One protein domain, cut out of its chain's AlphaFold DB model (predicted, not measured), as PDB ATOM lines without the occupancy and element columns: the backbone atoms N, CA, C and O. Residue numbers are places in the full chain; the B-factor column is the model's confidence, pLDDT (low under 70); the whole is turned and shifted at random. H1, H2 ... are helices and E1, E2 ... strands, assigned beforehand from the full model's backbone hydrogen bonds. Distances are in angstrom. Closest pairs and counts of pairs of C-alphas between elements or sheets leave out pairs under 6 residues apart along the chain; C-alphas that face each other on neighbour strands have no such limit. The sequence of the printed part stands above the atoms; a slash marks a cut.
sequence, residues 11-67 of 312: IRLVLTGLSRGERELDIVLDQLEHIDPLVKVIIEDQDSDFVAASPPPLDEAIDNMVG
ATOM      1  N   ILE A  11     -17.791 -10.975 -34.557       91.25
ATOM      2  CA  ILE A  11     -17.075 -10.021 -35.404       91.25
ATOM      3  C   ILE A  11     -18.021  -8.862 -35.699       91.25
ATOM      4  O   ILE A  11     -19.145  -9.075 -36.138       91.25
ATOM      5  N   ARG A  12     -17.571  -7.630 -35.464       92.62
ATOM      6  CA  ARG A  12     -18.275  -6.416 -35.886       92.62
ATOM      7  C   ARG A  12     -17.439  -5.726 -36.960       92.62
ATOM      8  O   ARG A  12     -16.322  -5.304 -36.675       92.62
ATOM      9  N   LEU A  13     -17.962  -5.652 -38.178       93.44
ATOM     10  CA  LEU A  13     -17.341  -4.979 -39.318       93.44
ATOM     11  C   LEU A  13     -17.989  -3.609 -39.491       93.44
ATOM     12  O   LEU A  13     -19.200  -3.525 -39.653       93.44
ATOM     13  N   VAL A  14     -17.181  -2.551 -39.461       93.19
ATOM     14  CA  VAL A  14     -17.656  -1.168 -39.603       93.19
ATOM     15  C   VAL A  14     -17.220  -0.641 -40.968       93.19
ATOM     16  O   VAL A  14     -16.028  -0.471 -41.221       93.19
ATOM     17  N   LEU A  15     -18.186  -0.410 -41.856       92.56
ATOM     18  CA  LEU A  15     -18.002  -0.059 -43.263       92.56
ATOM     19  C   LEU A  15     -18.632   1.311 -43.549       92.56
ATOM     20  O   LEU A  15     -19.617   1.432 -44.272       92.56
ATOM     21  N   THR A  16     -18.037   2.372 -42.998       89.62
ATOM     22  CA  THR A  16     -18.587   3.745 -43.028       89.62
ATOM     23  C   THR A  16     -18.720   4.366 -44.424       89.62
ATOM     24  O   THR A  16     -19.290   5.443 -44.556       89.62
ATOM     25  N   GLY A  17     -18.130   3.752 -45.452       88.62
ATOM     26  CA  GLY A  17     -18.195   4.215 -46.842       88.62
ATOM     27  C   GLY A  17     -19.284   3.542 -47.681       88.62
ATOM     28  O   GLY A  17     -19.344   3.795 -48.882       88.62
ATOM     29  N   LEU A  18     -20.086   2.657 -47.086       88.44
ATOM     30  CA  LEU A  18     -21.151   1.920 -47.761       88.44
ATOM     31  C   LEU A  18     -22.514   2.353 -47.216       88.44
ATOM     32  O   LEU A  18     -22.647   2.595 -46.021       88.44
ATOM     33  N   SER A  19     -23.516   2.399 -48.092       87.62
ATOM     34  CA  SER A  19     -24.934   2.566 -47.745       87.62
ATOM     35  C   SER A  19     -25.739   1.458 -48.418       87.62
ATOM     36  O   SER A  19     -25.393   1.018 -49.521       87.62
ATOM     37  N   ARG A  20     -26.783   0.965 -47.745       85.00
ATOM     38  CA  ARG A  20     -27.649  -0.097 -48.285       85.00
ATOM     39  C   ARG A  20     -28.588   0.454 -49.359       85.00
ATOM     40  O   ARG A  20     -28.924   1.637 -49.362       85.00
ATOM     41  N   GLY A  21     -29.047  -0.416 -50.261       85.62
ATOM     42  CA  GLY A  21     -30.036  -0.067 -51.293       85.62
ATOM     43  C   GLY A  21     -29.639  -0.424 -52.726       85.62
ATOM     44  O   GLY A  21     -30.493  -0.407 -53.616       85.62
ATOM     45  N   GLU A  22     -28.378  -0.792 -52.964       90.75
ATOM     46  CA  GLU A  22     -27.979  -1.473 -54.196       90.75
ATOM     47  C   GLU A  22     -28.099  -2.988 -54.008       90.75
ATOM     48  O   GLU A  22     -27.427  -3.588 -53.173       90.75
ATOM     49  N   ARG A  23     -28.924  -3.629 -54.843       91.75
ATOM     50  CA  ARG A  23     -29.256  -5.054 -54.709       91.75
ATOM     51  C   ARG A  23     -28.030  -5.972 -54.671       91.75
ATOM     52  O   ARG A  23     -28.046  -6.960 -53.946       91.75
ATOM     53  N   GLU A  24     -27.011  -5.708 -55.484       92.00
ATOM     54  CA  GLU A  24     -25.807  -6.549 -55.536       92.00
ATOM     55  C   GLU A  24     -24.984  -6.423 -54.252       92.00
ATOM     56  O   GLU A  24     -24.536  -7.432 -53.710       92.00
ATOM     57  N   LEU A  25     -24.865  -5.201 -53.727       90.94
ATOM     58  CA  LEU A  25     -24.205  -4.928 -52.459       90.94
ATOM     59  C   LEU A  25     -24.954  -5.575 -51.293       90.94
ATOM     60  O   LEU A  25     -24.339  -6.283 -50.502       90.94
ATOM     61  N   ASP A  26     -26.275  -5.401 -51.222       91.19
ATOM     62  CA  ASP A  26     -27.098  -5.962 -50.147       91.19
ATOM     63  C   ASP A  26     -26.987  -7.496 -50.090       91.19
ATOM     64  O   ASP A  26     -26.910  -8.067 -49.005       91.19
ATOM     65  N   ILE A  27     -26.900  -8.165 -51.249       93.69
ATOM     66  CA  ILE A  27     -26.659  -9.617 -51.325       93.69
ATOM     67  C   ILE A  27     -25.285  -9.980 -50.756       93.69
ATOM     68  O   ILE A  27     -25.170 -10.964 -50.031       93.69
ATOM     69  N   VAL A  28     -24.237  -9.221 -51.081       92.81
ATOM     70  CA  VAL A  28     -22.886  -9.491 -50.562       92.81
ATOM     71  C   VAL A  28     -22.828  -9.274 -49.050       92.81
ATOM     72  O   VAL A  28     -22.234 -10.088 -48.350       92.81
ATOM     73  N   LEU A  29     -23.453  -8.212 -48.536       91.69
ATOM     74  CA  LEU A  29     -23.510  -7.947 -47.097       91.69
ATOM     75  C   LEU A  29     -24.276  -9.054 -46.360       91.69
ATOM     76  O   LEU A  29     -23.778  -9.573 -45.365       91.69
ATOM     77  N   ASP A  30     -25.418  -9.489 -46.894       91.25
ATOM     78  CA  ASP A  30     -26.177 -10.621 -46.350       91.25
ATOM     79  C   ASP A  30     -25.354 -11.923 -46.366       91.25
ATOM     80  O   ASP A  30     -25.296 -12.646 -45.372       91.25
ATOM     81  N   GLN A  31     -24.626 -12.196 -47.452       93.06
ATOM     82  CA  GLN A  31     -23.726 -13.352 -47.531       93.06
ATOM     83  C   GLN A  31     -22.580 -13.285 -46.517       93.06
ATOM     84  O   GLN A  31     -22.181 -14.317 -45.982       93.06
ATOM     85  N   LEU A  32     -22.042 -12.094 -46.250       91.50
ATOM     86  CA  LEU A  32     -20.989 -11.892 -45.256       91.50
ATOM     87  C   LEU A  32     -21.502 -12.105 -43.828       91.50
ATOM     88  O   LEU A  32     -20.797 -12.719 -43.027       91.50
ATOM     89  N   GLU A  33     -22.718 -11.650 -43.519       91.62
ATOM     90  CA  GLU A  33     -23.374 -11.894 -42.224       91.62
ATOM     91  C   GLU A  33     -23.579 -13.395 -41.954       91.62
ATOM     92  O   GLU A  33     -23.503 -13.835 -40.807       91.62
ATOM     93  N   HIS A  34     -23.762 -14.189 -43.014       91.00
ATOM     94  CA  HIS A  34     -24.058 -15.624 -42.952       91.00
ATOM     95  C   HIS A  34     -22.911 -16.525 -43.443       91.00
ATOM     96  O   HIS A  34     -23.136 -17.700 -43.742       91.00
ATOM     97  N   ILE A  35     -21.682 -16.000 -43.538       90.00
ATOM     98  CA  ILE A  35     -20.537 -16.727 -44.113       90.00
ATOM     99  C   ILE A  35     -20.195 -18.011 -43.341       90.00
ATOM    100  O   ILE A  35     -19.767 -19.001 -43.933       90.00
ATOM    101  N   ASP A  36     -20.398 -17.995 -42.025       87.19
ATOM    102  CA  ASP A  36     -20.213 -19.132 -41.131       87.19
ATOM    103  C   ASP A  36     -21.364 -19.134 -40.111       87.19
ATOM    104  O   ASP A  36     -21.529 -18.149 -39.389       87.19
ATOM    105  N   PRO A  37     -22.164 -20.213 -40.016       86.00
ATOM    106  CA  PRO A  37     -23.304 -20.266 -39.102       86.00
ATOM    107  C   PRO A  37     -22.915 -20.201 -37.616       86.00
ATOM    108  O   PRO A  37     -23.781 -19.966 -36.775       86.00
ATOM    109  N   LEU A  38     -21.643 -20.429 -37.276       85.19
ATOM    110  CA  LEU A  38     -21.144 -20.446 -35.899       85.19
ATOM    111  C   LEU A  38     -20.548 -19.098 -35.471       85.19
ATOM    112  O   LEU A  38     -20.418 -18.831 -34.275       85.19
ATOM    113  N   VAL A  39     -20.179 -18.237 -36.424       87.94
ATOM    114  CA  VAL A  39     -19.571 -16.928 -36.158       87.94
ATOM    115  C   VAL A  39     -20.603 -15.841 -36.401       87.94
ATOM    116  O   VAL A  39     -21.030 -15.603 -37.524       87.94
ATOM    117  N   LYS A  40     -20.965 -15.113 -35.345       90.12
ATOM    118  CA  LYS A  40     -21.858 -13.963 -35.483       90.12
ATOM    119  C   LYS A  40     -21.093 -12.784 -36.080       90.12
ATOM    120  O   LYS A  40     -20.293 -12.153 -35.383       90.12
ATOM    121  N   VAL A  41     -21.368 -12.477 -37.343       93.31
ATOM    122  CA  VAL A  41     -20.866 -11.283 -38.031       93.31
ATOM    123  C   VAL A  41     -21.942 -10.197 -37.984       93.31
ATOM    124  O   VAL A  41     -23.088 -10.429 -38.345       93.31
ATOM    125  N   ILE A  42     -21.580  -9.015 -37.490       93.62
ATOM    126  CA  ILE A  42     -22.429  -7.822 -37.448       93.62
ATOM    127  C   ILE A  42     -21.828  -6.807 -38.411       93.62
ATOM    128  O   ILE A  42     -20.666  -6.432 -38.239       93.62
ATOM    129  N   ILE A  43     -22.600  -6.365 -39.399       92.94
ATOM    130  CA  ILE A  43     -22.183  -5.329 -40.343       92.94
ATOM    131  C   ILE A  43     -22.831  -4.010 -39.939       92.94
ATOM    132  O   ILE A  43     -24.051  -3.908 -39.874       92.94
ATOM    133  N   GLU A  44     -21.995  -3.012 -39.679       93.75
ATOM    134  CA  GLU A  44     -22.391  -1.631 -39.418       93.75
ATOM    135  C   GLU A  44     -21.989  -0.790 -40.637       93.75
ATOM    136  O   GLU A  44     -20.806  -0.696 -40.971       93.75
ATOM    137  N   ASP A  45     -22.964  -0.207 -41.321       90.88
ATOM    138  CA  ASP A  45     -22.794   0.653 -42.498       90.88
ATOM    139  C   ASP A  45     -22.967   2.143 -42.141       90.88
ATOM    140  O   ASP A  45     -23.122   2.504 -40.973       90.88
ATOM    141  N   GLN A  46     -22.901   3.033 -43.135       90.19
ATOM    142  CA  GLN A  46     -23.044   4.479 -42.931       90.19
ATOM    143  C   GLN A  46     -24.379   4.876 -42.281       90.19
ATOM    144  O   GLN A  46     -24.431   5.877 -41.565       90.19
ATOM    145  N   ASP A  47     -25.436   4.109 -42.535       88.00
ATOM    146  CA  ASP A  47     -26.796   4.400 -42.081       88.00
ATOM    147  C   ASP A  47     -27.115   3.719 -40.740       88.00
ATOM    148  O   ASP A  47     -28.199   3.902 -40.184       88.00
ATOM    149  N   SER A  48     -26.174   2.941 -40.201       89.38
ATOM    150  CA  SER A  48     -26.353   2.179 -38.971       89.38
ATOM    151  C   SER A  48     -26.236   3.055 -37.721       89.38
ATOM    152  O   SER A  48     -25.361   3.921 -37.614       89.38
ATOM    153  N   ASP A  49     -27.065   2.762 -36.713       89.81
ATOM    154  CA  ASP A  49     -27.100   3.492 -35.436       89.81
ATOM    155  C   ASP A  49     -25.731   3.542 -34.742       89.81
ATOM    156  O   ASP A  49     -25.403   4.525 -34.079       89.81
ATOM    157  N   PHE A  50     -24.907   2.503 -34.909       89.00
ATOM    158  CA  PHE A  50     -23.558   2.454 -34.350       89.00
ATOM    159  C   PHE A  50     -22.643   3.550 -34.908       89.00
ATOM    160  O   PHE A  50     -21.847   4.116 -34.163       89.00
ATOM    161  N   VAL A  51     -22.749   3.851 -36.207       87.25
ATOM    162  CA  VAL A  51     -21.941   4.881 -36.878       87.25
ATOM    163  C   VAL A  51     -22.510   6.275 -36.617       87.25
ATOM    164  O   VAL A  51     -21.751   7.234 -36.485       87.25
ATOM    165  N   ALA A  52     -23.836   6.390 -36.498       86.81
ATOM    166  CA  ALA A  52     -24.511   7.642 -36.163       86.81
ATOM    167  C   ALA A  52     -24.360   8.045 -34.681       86.81
ATOM    168  O   ALA A  52     -24.532   9.219 -34.336       86.81
ATOM    169  N   ALA A  53     -24.052   7.092 -33.796       88.38
ATOM    170  CA  ALA A  53     -23.854   7.347 -32.377       88.38
ATOM    171  C   ALA A  53     -22.658   8.281 -32.131       88.38
ATOM    172  O   ALA A  53     -21.606   8.183 -32.760       88.38
ATOM    173  N   SER A  54     -22.807   9.188 -31.161       88.62
ATOM    174  CA  SER A  54     -21.667   9.983 -30.700       88.62
ATOM    175  C   SER A  54     -20.641   9.064 -30.030       88.62
ATOM    176  O   SER A  54     -21.038   8.227 -29.215       88.62
ATOM    177  N   PRO A  55     -19.340   9.206 -30.344       87.19
ATOM    178  CA  PRO A  55     -18.317   8.381 -29.725       87.19
ATOM    179  C   PRO A  55     -18.279   8.628 -28.209       87.19
ATOM    180  O   PRO A  55     -18.573   9.748 -27.767       87.19
ATOM    181  N   PRO A  56     -17.904   7.615 -27.410       90.44
ATOM    182  CA  PRO A  56     -17.715   7.810 -25.981       90.44
ATOM    183  C   PRO A  56     -16.613   8.855 -25.719       90.44
ATOM    184  O   PRO A  56     -15.744   9.071 -26.576       90.44
ATOM    185  N   PRO A  57     -16.618   9.513 -24.546       94.75
ATOM    186  CA  PRO A  57     -15.517  10.368 -24.110       94.75
ATOM    187  C   PRO A  57     -14.164   9.652 -24.218       94.75
ATOM    188  O   PRO A  57     -14.093   8.434 -24.069       94.75
ATOM    189  N   LEU A  58     -13.080  10.404 -24.442       91.31
ATOM    190  CA  LEU A  58     -11.751   9.828 -24.685       91.31
ATOM    191  C   LEU A  58     -11.303   8.866 -23.575       91.31
ATOM    192  O   LEU A  58     -10.775   7.805 -23.887       91.31
ATOM    193  N   ASP A  59     -11.539   9.216 -22.312       90.31
ATOM    194  CA  ASP A  59     -11.146   8.380 -21.174       90.31
ATOM    195  C   ASP A  59     -11.873   7.025 -21.201       90.31
ATOM    196  O   ASP A  59     -11.243   5.975 -21.113       90.31
ATOM    197  N   GLU A  60     -13.182   7.032 -21.462       89.44
ATOM    198  CA  GLU A  60     -13.981   5.812 -21.620       89.44
ATOM    199  C   GLU A  60     -13.562   5.014 -22.868       89.44
ATOM    200  O   GLU A  60     -13.516   3.785 -22.845       89.44
ATOM    201  N   ALA A  61     -13.215   5.692 -23.966       89.19
ATOM    202  CA  ALA A  61     -12.702   5.038 -25.166       89.19
ATOM    203  C   ALA A  61     -11.368   4.324 -24.896       89.19
ATOM    204  O   ALA A  61     -11.174   3.198 -25.351       89.19
ATOM    205  N   ILE A  62     -10.460   4.956 -24.146       88.44
ATOM    206  CA  ILE A  62      -9.185   4.357 -23.738       88.44
ATOM    207  C   ILE A  62      -9.438   3.149 -22.834       88.44
ATOM    208  O   ILE A  62      -8.888   2.085 -23.111       88.44
ATOM    209  N   ASP A  63     -10.310   3.268 -21.833       84.88
ATOM    210  CA  ASP A  63     -10.656   2.156 -20.940       84.88
ATOM    211  C   ASP A  63     -11.251   0.966 -21.711       84.88
ATOM    212  O   ASP A  63     -10.874  -0.187 -21.483       84.88
ATOM    213  N   ASN A  64     -12.116   1.234 -22.694       84.44
ATOM    214  CA  ASN A  64     -12.684   0.209 -23.570       84.44
ATOM    215  C   ASN A  64     -11.633  -0.452 -24.483       84.44
ATOM    216  O   ASN A  64     -11.749  -1.642 -24.777       84.44
ATOM    217  N   MET A  65     -10.618   0.293 -24.940       84.25
ATOM    218  CA  MET A  65      -9.546  -0.227 -25.804       84.25
ATOM    219  C   MET A  65      -8.494  -1.030 -25.039       84.25
ATOM    220  O   MET A  65      -8.031  -2.055 -25.536       84.25
ATOM    221  N   VAL A  66      -8.091  -0.555 -23.859       83.62
ATOM    222  CA  VAL A  66      -7.138  -1.257 -22.988       83.62
ATOM    223  C   VAL A  66      -7.796  -2.510 -22.412       83.62
ATOM    224  O   VAL A  66      -7.146  -3.547 -22.274       83.62
ATOM    225  N   GLY A  67      -9.103  -2.430 -22.149       75.06
ATOM    226  CA  GLY A  67      -9.868  -3.482 -21.508       75.06
ATOM    227  C   GLY A  67      -9.529  -3.597 -20.023       75.06
ATOM    228  O   GLY A  67      -8.502  -3.132 -19.534       75.06
TER     229      GLY A  67
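This is residues 11 to 67 of the 312 residues of the protein "DUF1308 domain-containing protein" of Fusarium oxysporum f. sp. lycopersici (strain 4287 / CBS 123668 / FGSC 9935 / NRRL 34936) (UniProt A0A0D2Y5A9). Two parallel strands, E1 and E2, lie side by side in the middle of a thin, open row, with helix H1 off to one side, beyond E2, and helix H3 far off on the other side; one turn of helix, H2, sits near the end of E2. Residues 21 to 28 and 57 to 63 stick out at the two far ends of the row. The printed part has 57 residues with three named helices and two named strands, in the order E1, H1, E2, H2, H3, and its class is mixed, helices and strands. It is loose, with a radius of gyration of the C-alphas of 13.9 A, and only just flat, spanning 40 by 26 by 13 A.

E1, residues 11 to 15, and E2, residues 40 to 45, are parallel neighbours at an angle of 16 degrees. The C-alphas of Leu 13 and Ile 43 face each other at 5.0 A; N 13 and O 42, and N 44 and O 13, are within hydrogen-bond range, each at 2.8 A. With H1, residues 23 to 33, they form a strand-helix-strand unit, two parallel neighbour strands with a helix between them along the chain, and its crossover is right-handed. The closest C-alphas of H1 and E2 are those of Glu 33 and Val 41, 4.9 A apart. H2, residues 49 to 52, has its closest C-alpha pair with E2 at Phe 50 and Glu 44, 6.6 A apart. H3, residues 58 to 66, is apart from E1, H1, E2 and H2, and H1 is apart from H2. In H1 and H3 every O i to N i+4 pair is within hydrogen-bond range; H2 is too short for such a pair, and its one O i to N i+3 pair is within range.

E1 begins at C-alpha 11, (-17.075, -10.021, -35.404), and is 12.7 A long from first to last C-alpha. H1 begins at C-alpha 23, (-29.256, -5.054, -54.709), and measures 15.4 A. E2 measures 16.2 A, H2 4.9 A and H3 12.1 A. H3 ends at C-alpha 66, (-7.138, -1.257, -22.988).

The two C-alphas farthest apart are those of Arg 23 and Asp 59, at 40.4 A. The printed part has no cut and no long link; the links from E2 to H2 and from H2 to H3 are tight. The mean pLDDT of the printed part is 89.5, and no printed residue is under 70.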